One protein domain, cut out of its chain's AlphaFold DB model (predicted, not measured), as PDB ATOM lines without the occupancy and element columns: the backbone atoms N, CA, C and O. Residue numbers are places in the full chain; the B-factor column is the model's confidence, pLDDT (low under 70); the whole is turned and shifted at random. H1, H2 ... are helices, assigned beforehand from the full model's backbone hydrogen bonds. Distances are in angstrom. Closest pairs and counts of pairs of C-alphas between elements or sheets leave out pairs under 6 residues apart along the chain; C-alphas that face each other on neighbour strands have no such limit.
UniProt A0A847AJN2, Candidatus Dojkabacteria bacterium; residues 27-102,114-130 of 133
ATOM      1  N   PRO A  27     162.701 236.753 103.287       87.00
ATOM      2  CA  PRO A  27     163.523 236.850 102.082       87.00
ATOM      3  C   PRO A  27     162.688 236.994 100.806       87.00
ATOM      4  O   PRO A  27     163.098 237.689  99.880       87.00
ATOM      5  N   LYS A  28     161.506 236.362 100.767       89.94
ATOM      6  CA  LYS A  28     160.589 236.415  99.623       89.94
ATOM      7  C   LYS A  28     160.026 237.821  99.421       89.94
ATOM      8  O   LYS A  28     160.056 238.312  98.300       89.94
ATOM      9  N   GLN A  29     159.561 238.471 100.492       88.56
ATOM     10  CA  GLN A  29     159.062 239.850 100.417       88.56
ATOM     11  C   GLN A  29     160.181 240.815 100.024       88.56
ATOM     12  O   GLN A  29     160.010 241.599  99.100       88.56
ATOM     13  N   TYR A  30     161.352 240.694 100.664       89.06
ATOM     14  CA  TYR A  30     162.521 241.497 100.312       89.06
ATOM     15  C   TYR A  30     162.865 241.371  98.822       89.06
ATOM     16  O   TYR A  30     163.007 242.381  98.138       89.06
ATOM     17  N   MET A  31     162.953 240.140  98.309       90.00
ATOM     18  CA  MET A  31     163.269 239.902  96.902       90.00
ATOM     19  C   MET A  31     162.181 240.442  95.966       90.00
ATOM     20  O   MET A  31     162.517 241.008  94.932       90.00
ATOM     21  N   GLY A  32     160.900 240.313  96.330       91.00
ATOM     22  CA  GLY A  32     159.787 240.899  95.577       91.00
ATOM     23  C   GLY A  32     159.949 242.409  95.405       91.00
ATOM     24  O   GLY A  32     159.988 242.895  94.280       91.00
ATOM     25  N   CYS A  33     160.183 243.135  96.500       88.50
ATOM     26  CA  CYS A  33     160.358 244.587  96.452       88.50
ATOM     27  C   CYS A  33     161.607 245.037  95.676       88.50
ATOM     28  O   CYS A  33     161.636 246.146  95.144       88.50
ATOM     29  N   ILE A  34     162.660 244.211  95.646       90.94
ATOM     30  CA  ILE A  34     163.847 244.471  94.824       90.94
ATOM     31  C   ILE A  34     163.531 244.277  93.339       90.94
ATOM     32  O   ILE A  34     163.855 245.153  92.540       90.94
ATOM     33  N   LYS A  35     162.868 243.172  92.983       87.00
ATOM     34  CA  LYS A  35     162.494 242.839  91.599       87.00
ATOM     35  C   LYS A  35     161.507 243.823  90.983       87.00
ATOM     36  O   LYS A  35     161.608 244.105  89.797       87.00
ATOM     37  N   GLU A  36     160.585 244.358  91.780       85.06
ATOM     38  CA  GLU A  36     159.665 245.424  91.354       85.06
ATOM     39  C   GLU A  36     160.385 246.737  91.018       85.06
ATOM     40  O   GLU A  36     159.860 247.551  90.264       85.06
ATOM     41  N   GLY A  37     161.561 246.968  91.605       80.81
ATOM     42  CA  GLY A  37     162.391 248.131  91.314       80.81
ATOM     43  C   GLY A  37     163.373 247.847  90.185       80.81
ATOM     44  O   GLY A  37     163.123 248.156  89.025       80.81
ATOM     45  N   SER A  38     164.536 247.316  90.554       85.94
ATOM     46  CA  SER A  38     165.638 247.010  89.646       85.94
ATOM     47  C   SER A  38     166.626 246.100  90.365       85.94
ATOM     48  O   SER A  38     166.943 246.312  91.540       85.94
ATOM     49  N   GLU A  39     167.134 245.089  89.663       87.12
ATOM     50  CA  GLU A  39     168.196 244.225  90.187       87.12
ATOM     51  C   GLU A  39     169.586 244.841  90.009       87.12
ATOM     52  O   GLU A  39     170.520 244.382  90.658       87.12
ATOM     53  N   LYS A  40     169.718 245.905  89.212       89.00
ATOM     54  CA  LYS A  40     170.998 246.529  88.872       89.00
ATOM     55  C   LYS A  40     171.675 247.156  90.087       89.00
ATOM     56  O   LYS A  40     171.030 247.847  90.892       89.00
ATOM     57  N   TYR A  41     172.991 246.980  90.198       87.88
ATOM     58  CA  TYR A  41     173.798 247.644  91.221       87.88
ATOM     59  C   TYR A  41     173.516 249.156  91.286       87.88
ATOM     60  O   TYR A  41     173.377 249.845  90.276       87.88
ATOM     61  N   GLY A  42     173.456 249.695  92.503       88.69
ATOM     62  CA  GLY A  42     173.099 251.092  92.752       88.69
ATOM     63  C   GLY A  42     171.592 251.281  92.896       88.69
ATOM     64  O   GLY A  42     171.142 251.625  93.988       88.69
ATOM     65  N   GLU A  43     170.811 250.981  91.857       91.50
ATOM     66  CA  GLU A  43     169.340 251.092  91.880       91.50
ATOM     67  C   GLU A  43     168.728 250.121  92.904       91.50
ATOM     68  O   GLU A  43     167.967 250.516  93.792       91.50
ATOM     69  N   ARG A  44     169.177 248.862  92.881       93.38
ATOM     70  CA  ARG A  44     168.843 247.848  93.886       93.38
ATOM     71  C   ARG A  44     169.218 248.280  95.303       93.38
ATOM     72  O   ARG A  44     168.470 248.058  96.256       93.38
ATOM     73  N   CYS A  45     170.416 248.846  95.465       92.88
ATOM     74  CA  CYS A  45     170.937 249.252  96.771       92.88
ATOM     75  C   CYS A  45     170.112 250.401  97.359       92.88
ATOM     76  O   CYS A  45     169.770 250.344  98.539       92.88
ATOM     77  N   LEU A  46     169.725 251.369  96.521       93.56
ATOM     78  CA  LEU A  46     168.814 252.451  96.884       93.56
ATOM     79  C   LEU A  46     167.505 251.886  97.448       93.56
ATOM     80  O   LEU A  46     167.150 252.185  98.589       93.56
ATOM     81  N   LYS A  47     166.853 250.987  96.700       93.75
ATOM     82  CA  LYS A  47     165.595 250.358  97.121       93.75
ATOM     83  C   LYS A  47     165.749 249.552  98.414       93.75
ATOM     84  O   LYS A  47     164.900 249.616  99.300       93.75
ATOM     85  N   CYS A  48     166.857 248.822  98.556       93.75
ATOM     86  CA  CYS A  48     167.190 248.076  99.771       93.75
ATOM     87  C   CYS A  48     167.288 248.991 101.003       93.75
ATOM     88  O   CYS A  48     166.740 248.657 102.057       93.75
ATOM     89  N   TRP A  49     167.975 250.132 100.889       95.06
ATOM     90  CA  TRP A  49     168.090 251.091 101.989       95.06
ATOM     91  C   TRP A  49     166.747 251.736 102.322       95.06
ATOM     92  O   TRP A  49     166.411 251.803 103.500       95.06
ATOM     93  N   GLU A  50     165.961 252.131 101.316       95.00
ATOM     94  CA  GLU A  50     164.616 252.687 101.519       95.00
ATOM     95  C   GLU A  50     163.724 251.737 102.321       95.00
ATOM     96  O   GLU A  50     163.210 252.133 103.363       95.00
ATOM     97  N   ILE A  51     163.609 250.471 101.904       92.88
ATOM     98  CA  ILE A  51     162.758 249.477 102.583       92.88
ATOM     99  C   ILE A  51     163.200 249.273 104.036       92.88
ATOM    100  O   ILE A  51     162.372 249.223 104.947       92.88
ATOM    101  N   ARG A  52     164.514 249.138 104.266       93.12
ATOM    102  CA  ARG A  52     165.063 248.886 105.606       93.12
ATOM    103  C   ARG A  52     164.852 250.076 106.534       93.12
ATOM    104  O   ARG A  52     164.454 249.880 107.677       93.12
ATOM    105  N   LEU A  53     165.127 251.286 106.052       95.94
ATOM    106  CA  LEU A  53     164.965 252.503 106.838       95.94
ATOM    107  C   LEU A  53     163.490 252.798 107.097       95.94
ATOM    108  O   LEU A  53     163.131 253.101 108.226       95.94
ATOM    109  N   GLU A  54     162.623 252.641 106.097       95.50
ATOM    110  CA  GLU A  54     161.184 252.858 106.261       95.50
ATOM    111  C   GLU A  54     160.583 251.909 107.299       95.50
ATOM    112  O   GLU A  54     159.789 252.345 108.132       95.50
ATOM    113  N   TYR A  55     161.002 250.639 107.314       93.88
ATOM    114  CA  TYR A  55     160.587 249.705 108.359       93.88
ATOM    115  C   TYR A  55     161.008 250.193 109.755       93.88
ATOM    116  O   TYR A  55     160.180 250.215 110.667       93.88
ATOM    117  N   SER A  56     162.267 250.612 109.924       95.62
ATOM    118  CA  SER A  56     162.772 251.093 111.216       95.62
ATOM    119  C   SER A  56     162.088 252.379 111.680       95.62
ATOM    120  O   SER A  56     161.753 252.489 112.856       95.62
ATOM    121  N   LEU A  57     161.850 253.339 110.780       96.50
ATOM    122  CA  LEU A  57     161.145 254.576 111.127       96.50
ATOM    123  C   LEU A  57     159.670 254.327 111.442       96.50
ATOM    124  O   LEU A  57     159.147 254.944 112.363       96.50
ATOM    125  N   ARG A  58     159.002 253.414 110.727       95.56
ATOM    126  CA  ARG A  58     157.630 253.022 111.070       95.56
ATOM    127  C   ARG A  58     157.574 252.423 112.472       95.56
ATOM    128  O   ARG A  58     156.791 252.887 113.285       95.56
ATOM    129  N   TYR A  59     158.464 251.476 112.779       95.94
ATOM    130  CA  TYR A  59     158.559 250.909 114.124       95.94
ATOM    131  C   TYR A  59     158.800 251.993 115.184       95.94
ATOM    132  O   TYR A  59     158.137 252.002 116.218       95.94
ATOM    133  N   ALA A  60     159.727 252.917 114.924       96.38
ATOM    134  CA  ALA A  60     160.009 254.023 115.828       96.38
ATOM    135  C   ALA A  60     158.777 254.916 116.042       96.38
ATOM    136  O   ALA A  60     158.464 255.240 117.183       96.38
ATOM    137  N   LYS A  61     158.021 255.224 114.983       96.62
ATOM    138  CA  LYS A  61     156.778 255.995 115.078       96.62
ATOM    139  C   LYS A  61     155.720 255.282 115.919       96.62
ATOM    140  O   LYS A  61     155.137 255.908 116.798       96.62
ATOM    141  N   ASP A  62     155.516 253.991 115.675       96.62
ATOM    142  CA  ASP A  62     154.525 253.165 116.380       96.62
ATOM    143  C   ASP A  62     154.871 252.967 117.870       96.62
ATOM    144  O   ASP A  62     154.014 252.580 118.658       96.62
ATOM    145  N   ASN A  63     156.125 253.227 118.258       96.69
ATOM    146  CA  ASN A  63     156.633 253.097 119.627       96.69
ATOM    147  C   ASN A  63     157.065 254.444 120.234       96.69
ATOM    148  O   ASN A  63     157.831 254.450 121.194       96.69
ATOM    149  N   GLU A  64     156.625 255.568 119.655       96.56
ATOM    150  CA  GLU A  64     156.880 256.922 120.176       96.56
ATOM    151  C   GLU A  64     158.378 257.259 120.349       96.56
ATOM    152  O   GLU A  64     158.777 258.043 121.205       96.56
ATOM    153  N   ILE A  65     159.237 256.674 119.509       96.38
ATOM    154  CA  ILE A  65     160.675 256.945 119.486       96.38
ATOM    155  C   ILE A  65     160.939 258.191 118.633       96.38
ATOM    156  O   ILE A  65     160.673 258.213 117.431       96.38
ATOM    157  N   GLU A  66     161.536 259.210 119.246       96.25
ATOM    158  CA  GLU A  66     161.787 260.505 118.602       96.25
ATOM    159  C   GLU A  66     163.075 260.557 117.777       96.25
ATOM    160  O   GLU A  66     163.187 261.367 116.859       96.25
ATOM    161  N   ASN A  67     164.061 259.718 118.103       96.69
ATOM    162  CA  ASN A  67     165.399 259.769 117.524       96.69
ATOM    163  C   ASN A  67     165.814 258.403 116.979       96.69
ATOM    164  O   ASN A  67     165.663 257.382 117.649       96.69
ATOM    165  N   ILE A  68     166.397 258.386 115.782       95.75
ATOM    166  CA  ILE A  68     166.933 257.178 115.154       95.75
ATOM    167  C   ILE A  68     168.358 257.401 114.656       95.75
ATOM    168  O   ILE A  68     168.734 258.487 114.225       95.75
ATOM    169  N   THR A  69     169.149 256.337 114.652       95.38
ATOM    170  CA  THR A  69     170.411 256.278 113.918       95.38
ATOM    171  C   THR A  69     170.558 254.921 113.237       95.38
ATOM    172  O   THR A  69     169.729 254.025 113.416       95.38
ATOM    173  N   THR A  70     171.586 254.759 112.409       93.75
ATOM    174  CA  THR A  70     171.795 253.522 111.661       93.75
ATOM    175  C   THR A  70     173.266 253.238 111.414       93.75
ATOM    176  O   THR A  70     174.045 254.114 111.040       93.75
ATOM    177  N   THR A  71     173.632 251.962 111.513       90.38
ATOM    178  CA  THR A  71     174.968 251.475 111.153       90.38
ATOM    179  C   THR A  71     175.240 251.550 109.648       90.38
ATOM    180  O   THR A  71     176.359 251.301 109.220       90.38
ATOM    181  N   LEU A  72     174.243 251.867 108.810       91.44
ATOM    182  CA  LEU A  72     174.482 252.117 107.384       91.44
ATOM    183  C   LEU A  72     175.393 253.346 107.170       91.44
ATOM    184  O   LEU A  72     176.150 253.380 106.203       91.44
ATOM    185  N   LEU A  73     175.376 254.320 108.094       91.69
ATOM    186  CA  LEU A  73     176.197 255.539 108.014       91.69
ATOM    187  C   LEU A  73     177.695 255.299 108.254       91.69
ATOM    188  O   LEU A  73     178.507 256.144 107.880       91.69
ATOM    189  N   THR A  74     178.068 254.157 108.843       87.25
ATOM    190  CA  THR A  74     179.463 253.814 109.175       87.25
ATOM    191  C   THR A  74     180.123 252.896 108.140       87.25
ATOM    192  O   THR A  74     181.276 252.497 108.293       87.25
ATOM    193  N   SER A  75     179.409 252.517 107.077       83.38
ATOM    194  CA  SER A  75     179.914 251.580 106.073       83.38
ATOM    195  C   SER A  75     180.715 252.281 104.974       83.38
ATOM    196  O   SER A  75     180.145 253.010 104.168       83.38
ATOM    197  N   HIS A  76     181.989 251.912 104.803       79.88
ATOM    198  CA  HIS A  76     182.825 252.354 103.671       79.88
ATOM    199  C   HIS A  76     182.293 251.941 102.286       79.88
ATOM    200  O   HIS A  76     182.646 252.545 101.279       79.88
ATOM    201  N   TYR A  77     181.459 250.900 102.214       80.44
ATOM    202  CA  TYR A  77     180.930 250.375 100.947       80.44
ATOM    203  C   TYR A  77     179.605 251.014 100.513       80.44
ATOM    204  O   TYR A  77     179.089 250.684  99.447       80.44
ATOM    205  N   GLN A  78     179.001 251.858 101.352       87.00
ATOM    206  CA  GLN A  78     177.654 252.389 101.135       87.00
ATOM    207  C   GLN A  78     177.718 253.906 100.973       87.00
ATOM    208  O   GLN A  78     178.563 254.570 101.565       87.00
ATOM    209  N   SER A  79     176.827 254.467 100.155       90.44
ATOM    210  CA  SER A  79     176.813 255.911  99.924       90.44
ATOM    211  C   SER A  79     176.104 256.623 101.073       90.44
ATOM    212  O   SER A  79     174.871 256.630 101.143       90.44
ATOM    213  N   ARG A  80     176.893 257.239 101.958       92.06
ATOM    214  CA  ARG A  80     176.399 258.029 103.092       92.06
ATOM    215  C   ARG A  80     175.420 259.117 102.648       92.06
ATOM    216  O   ARG A  80     174.324 259.193 103.192       92.06
ATOM    217  N   ASP A  81     175.763 259.883 101.613       93.06
ATOM    218  CA  ASP A  81     174.922 260.979 101.113       93.06
ATOM    219  C   ASP A  81     173.545 260.502 100.647       93.06
ATOM    220  O   ASP A  81     172.531 261.157 100.891       93.06
ATOM    221  N   ILE A  82     173.488 259.347  99.977       94.88
ATOM    222  CA  ILE A  82     172.220 258.762  99.532       94.88
ATOM    223  C   ILE A  82     171.400 258.298 100.742       94.88
ATOM    224  O   ILE A  82     170.202 258.574 100.806       94.88
ATOM    225  N   ILE A  83     172.034 257.649 101.721       95.81
ATOM    226  CA  ILE A  83     171.368 257.202 102.953       95.81
ATOM    227  C   ILE A  83     170.792 258.395 103.727       95.81
ATOM    228  O   ILE A  83     169.631 258.349 104.132       95.81
ATOM    229  N   LEU A  84     171.551 259.483 103.873       95.44
ATOM    230  CA  LEU A  84     171.088 260.710 104.528       95.44
ATOM    231  C   LEU A  84     169.924 261.365 103.772       95.44
ATOM    232  O   LEU A  84     168.965 261.824 104.393       95.44
ATOM    233  N   LYS A  85     169.939 261.351 102.431       96.62
ATOM    234  CA  LYS A  85     168.800 261.818 101.616       96.62
ATOM    235  C   LYS A  85     167.541 260.977 101.849       96.62
ATOM    236  O   LYS A  85     166.458 261.549 101.992       96.62
ATOM    237  N   ILE A  86     167.674 259.650 101.921       97.12
ATOM    238  CA  ILE A  86     166.557 258.745 102.236       97.12
ATOM    239  C   ILE A  86     166.023 259.036 103.642       97.12
ATOM    240  O   ILE A  86     164.819 259.248 103.800       97.12
ATOM    241  N   LEU A  87     166.903 259.110 104.646       97.00
ATOM    242  CA  LEU A  87     166.534 259.435 106.027       97.00
ATOM    243  C   LEU A  87     165.805 260.774 106.099       97.00
ATOM    244  O   LEU A  87     164.705 260.830 106.629       97.00
ATOM    245  N   LYS A  88     166.321 261.831 105.463       96.38
ATOM    246  CA  LYS A  88     165.664 263.147 105.422       96.38
ATOM    247  C   LYS A  88     164.243 263.083 104.854       96.38
ATOM    248  O   LYS A  88     163.354 263.771 105.356       96.38
ATOM    249  N   LYS A  89     164.011 262.281 103.808       97.25
ATOM    250  CA  LYS A  89     162.674 262.082 103.221       97.25
ATOM    251  C   LYS A  89     161.748 261.336 104.185       97.25
ATOM    252  O   LYS A  89     160.614 261.763 104.385       97.25
ATOM    253  N   LEU A  90     162.222 260.245 104.785       97.19
ATOM    254  CA  LEU A  90     161.422 259.414 105.689       97.19
ATOM    255  C   LEU A  90     161.157 260.111 107.033       97.19
ATOM    256  O   LEU A  90     160.035 260.062 107.524       97.19
ATOM    257  N   ASN A  91     162.128 260.838 107.580       95.25
ATOM    258  CA  ASN A  91     161.990 261.639 108.798       95.25
ATOM    259  C   ASN A  91     160.834 262.632 108.694       95.25
ATOM    260  O   ASN A  91     160.036 262.738 109.617       95.25
ATOM    261  N   LYS A  92     160.692 263.309 107.545       95.94
ATOM    262  CA  LYS A  92     159.550 264.200 107.286       95.94
ATOM    263  C   LYS A  92     158.215 263.454 107.285       95.94
ATOM    264  O   LYS A  92     157.225 263.994 107.759       95.94
ATOM    265  N   LYS A  93     158.183 262.230 106.749       96.94
ATOM    266  CA  LYS A  93     156.972 261.396 106.677       96.94
ATOM    267  C   LYS A  93     156.544 260.878 108.053       96.94
ATOM    268  O   LYS A  93     155.352 260.848 108.335       96.94
ATOM    269  N   TYR A  94     157.496 260.462 108.887       96.75
ATOM    270  CA  TYR A  94     157.217 259.824 110.178       96.75
ATOM    271  C   TYR A  94     157.347 260.768 111.383       96.75
ATOM    272  O   TYR A  94     156.937 260.400 112.481       96.75
ATOM    273  N   ASN A  95     157.840 261.993 111.177       95.94
ATOM    274  CA  ASN A  95     158.148 262.975 112.218       95.94
ATOM    275  C   ASN A  95     159.127 262.428 113.274       95.94
ATOM    276  O   ASN A  95     158.800 262.357 114.455       95.94
ATOM    277  N   ILE A  96     160.302 261.991 112.811       96.69
ATOM    278  CA  ILE A  96     161.386 261.409 113.622       96.69
ATOM    279  C   ILE A  96     162.698 262.110 113.265       96.69
ATOM    280  O   ILE A  96     162.944 262.412 112.096       96.69
ATOM    281  N   ASN A  97     163.554 262.341 114.255       95.94
ATOM    282  CA  ASN A  97     164.872 262.942 114.083       95.94
ATOM    283  C   ASN A  97     165.932 261.878 113.778       95.94
ATOM    284  O   ASN A  97     165.915 260.779 114.329       95.94
ATOM    285  N   THR A  98     166.904 262.207 112.928       94.88
ATOM    286  CA  THR A  98     168.086 261.361 112.713       94.88
ATOM    287  C   THR A  98     169.276 261.913 113.476       94.88
ATOM    288  O   THR A  98     169.616 263.081 113.327       94.88
ATOM    289  N   ILE A  99     169.943 261.039 114.225       94.44
ATOM    290  CA  ILE A  99     171.266 261.279 114.791       94.44
ATOM    291  C   ILE A  99     172.293 260.754 113.786       94.44
ATOM    292  O   ILE A  99     172.397 259.543 113.555       94.44
ATOM    293  N   GLU A 100     173.033 261.665 113.164       90.69
ATOM    294  CA  GLU A 100     174.120 261.316 112.254       90.69
ATOM    295  C   GLU A 100     175.357 260.881 113.045       90.69
ATOM    296  O   GLU A 100     175.752 261.531 114.008       90.69
ATOM    297  N   ILE A 101     175.968 259.766 112.642       85.25
ATOM    298  CA  ILE A 101     177.181 259.236 113.273       85.25
ATOM    299  C   ILE A 101     178.328 259.377 112.283       85.25
ATOM    300  O   ILE A 101     178.278 258.792 111.200       85.25
ATOM    301  N   ASP A 102     179.370 260.112 112.658       71.00
ATOM    302  CA  ASP A 102     180.548 260.339 111.811       71.00
ATOM    303  C   ASP A 102     181.616 259.248 111.930       71.00
ATOM    304  O   ASP A 102     182.392 259.012 111.003       71.00
ATOM    305  N   LYS A 114     183.923 239.989 110.755       78.88
ATOM    306  CA  LYS A 114     183.729 241.195 109.943       78.88
ATOM    307  C   LYS A 114     183.409 240.793 108.506       78.88
ATOM    308  O   LYS A 114     184.301 240.441 107.737       78.88
ATOM    309  N   GLN A 115     182.133 240.855 108.135       82.38
ATOM    310  CA  GLN A 115     181.734 240.651 106.744       82.38
ATOM    311  C   GLN A 115     182.332 241.747 105.842       82.38
ATOM    312  O   GLN A 115     182.318 242.928 106.190       82.38
ATOM    313  N   ASN A 116     182.819 241.364 104.662       85.50
ATOM    314  CA  ASN A 116     183.360 242.269 103.637       85.50
ATOM    315  C   ASN A 116     182.374 242.510 102.475       85.50
ATOM    316  O   ASN A 116     182.781 242.831 101.361       85.50
ATOM    317  N   TYR A 117     181.078 242.329 102.738       89.69
ATOM    318  CA  TYR A 117     179.966 242.559 101.817       89.69
ATOM    319  C   TYR A 117     178.758 243.099 102.603       89.69
ATOM    320  O   TYR A 117     178.686 242.969 103.828       89.69
ATOM    321  N   CYS A 118     177.789 243.712 101.919       86.75
ATOM    322  CA  CYS A 118     176.667 244.428 102.548       86.75
ATOM    323  C   CYS A 118     175.699 243.503 103.319       86.75
ATOM    324  O   CYS A 118     175.000 243.924 104.245       86.75
ATOM    325  N   GLY A 119     175.677 242.215 102.972       85.94
ATOM    326  CA  GLY A 119     174.861 241.198 103.629       85.94
ATOM    327  C   GLY A 119     173.690 240.659 102.803       85.94
ATOM    328  O   GLY A 119     173.043 239.726 103.275       85.94
ATOM    329  N   CYS A 120     173.421 241.195 101.608       88.62
ATOM    330  CA  CYS A 120     172.485 240.605 100.643       88.62
ATOM    331  C   CYS A 120     173.188 239.577  99.738       88.62
ATOM    332  O   CYS A 120     174.412 239.601  99.605       88.62
ATOM    333  N   CYS A 121     172.413 238.687  99.110       89.75
ATOM    334  CA  CYS A 121     172.940 237.676  98.189       89.75
ATOM    335  C   CYS A 121     173.663 238.299  96.986       89.75
ATOM    336  O   CYS A 121     174.723 237.812  96.622       89.75
ATOM    337  N   PHE A 122     173.156 239.409  96.442       91.56
ATOM    338  CA  PHE A 122     173.809 240.129  95.348       91.56
ATOM    339  C   PHE A 122     175.214 240.585  95.739       91.56
ATOM    340  O   PHE A 122     176.180 240.212  95.096       91.56
ATOM    341  N   SER A 123     175.349 241.282  96.872       91.56
ATOM    342  CA  SER A 123     176.652 241.757  97.350       91.56
ATOM    343  C   SER A 123     177.619 240.620  97.690       91.56
ATOM    344  O   SER A 123     178.828 240.814  97.613       91.56
ATOM    345  N   LEU A 124     177.108 239.438  98.056       91.81
ATOM    346  CA  LEU A 124     177.937 238.244  98.211       91.81
ATOM    347  C   LEU A 124     178.459 237.753  96.854       91.81
ATOM    348  O   LEU A 124     179.656 237.519  96.734       91.81
ATOM    349  N   VAL A 125     177.589 237.635  95.846       92.69
ATOM    350  CA  VAL A 125     177.975 237.232  94.483       92.69
ATOM    351  C   VAL A 125     178.993 238.209  93.908       92.69
ATOM    352  O   VAL A 125     180.067 237.779  93.513       92.69
ATOM    353  N   GLU A 126     178.720 239.512  93.982       92.75
ATOM    354  CA  GLU A 126     179.626 240.565  93.510       92.75
ATOM    355  C   GLU A 126     180.999 240.485  94.173       92.75
ATOM    356  O   GLU A 126     182.032 240.725  93.551       92.75
ATOM    357  N   LYS A 127     181.025 240.122  95.461       91.62
ATOM    358  CA  LYS A 127     182.276 239.948  96.190       91.62
ATOM    359  C   LYS A 127     183.032 238.685  95.770       91.62
ATOM    360  O   LYS A 127     184.258 238.681  95.840       91.62
ATOM    361  N   MET A 128     182.320 237.630  95.380       92.75
ATOM    362  CA  MET A 128     182.906 236.367  94.925       92.75
ATOM    363  C   MET A 128     183.398 236.444  93.476       92.75
ATOM    364  O   MET A 128     184.436 235.864  93.172       92.75
ATOM    365  N   THR A 129     182.689 237.162  92.602       94.19
ATOM    366  CA  THR A 129     183.046 237.322  91.181       94.19
ATOM    367  C   THR A 129     183.940 238.533  90.918       94.19
ATOM    368  O   THR A 129     184.584 238.595  89.880       94.19
ATOM    369  N   ASN A 130     184.017 239.482  91.861       89.12
ATOM    370  CA  ASN A 130     184.607 240.815  91.681       89.12
ATOM    371  C   ASN A 130     183.926 241.650  90.576       89.12
ATOM    372  O   ASN A 130     184.530 242.576  90.037       89.12
TER     373      ASN A 130
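AT A GLANCE: This is residues 27 to 102 and 114 to 130 of the 133 residues of a protein of Candidatus Dojkabacteria bacterium (UniProt A0A847AJN2). The long helix H2 and the helix H4 lie together as a narrow V that closes toward their last residues, with H1 packed on the first part of H2 and the short H3 at the beginning of H4. H5 is set off past the beginning of H2 and touches no helix, while the stretches after H2 and H4 pair briefly side by side. The printed part has 93 residues with five named helices, H1 to H5 in that order, and no named strand: the class is all helix. It is compact, with a radius of gyration of the C-alphas of 13.9 A and spans of 43 by 30 by 20 A.

IN THESE COORDINATES: H2, residues 43 to 62, is the longest helix at 28.7 A; its C-alpha 43 is at (169.340, 251.092, 91.880). H4, residues 80 to 94, measures 20.5 A. H1, residues 27 to 35, begins with C-alpha 27 at (163.523, 236.850, 102.082) and measures 12.1 A. H3 is residues 71 to 74, 5.4 A. H5, residues 121 to 129, measures 12.3 A and ends with C-alpha 129 at (183.046, 237.322, 91.181).

HOW THE PARTS SIT: H2 and H4 touch, the closest C-alphas being those of Lys 61 and Tyr 94, 6.2 A apart. They run the same way at a tilt of 38 degrees, only just steep. H1 touches H2 at residues 44 to 48 alone, with the C-alphas of Ile 34 and Arg 44 closest at 6.1 A. These two run opposite ways at a steep tilt of 54 degrees. H3 touches H4 at residues 80 to 83 alone, with the C-alphas of Leu 73 and Arg 80 closest at 5.5 A. H2 and H3 are only just apart, closest 8.4 A. Residues 67 to 68 pair with residues 97 to 98, parallel. In H1, H2, H4 and H5 every O i to N i+4 pair is within hydrogen-bond range; H3 is too short for such a pair.

THE WHOLE: The C-alphas farthest apart are those of Glu 64 and Thr 129, 43.7 A. Residues 103 to 113 are not printed, and C-alphas 102 and 114 across the cut are 19.5 A apart. Of the links that are printed whole, H3 to H4 is tight and H1 to H2 and H2 to H3 are short. The mean pLDDT of the printed part is 91.7, and no printed residue is under 70.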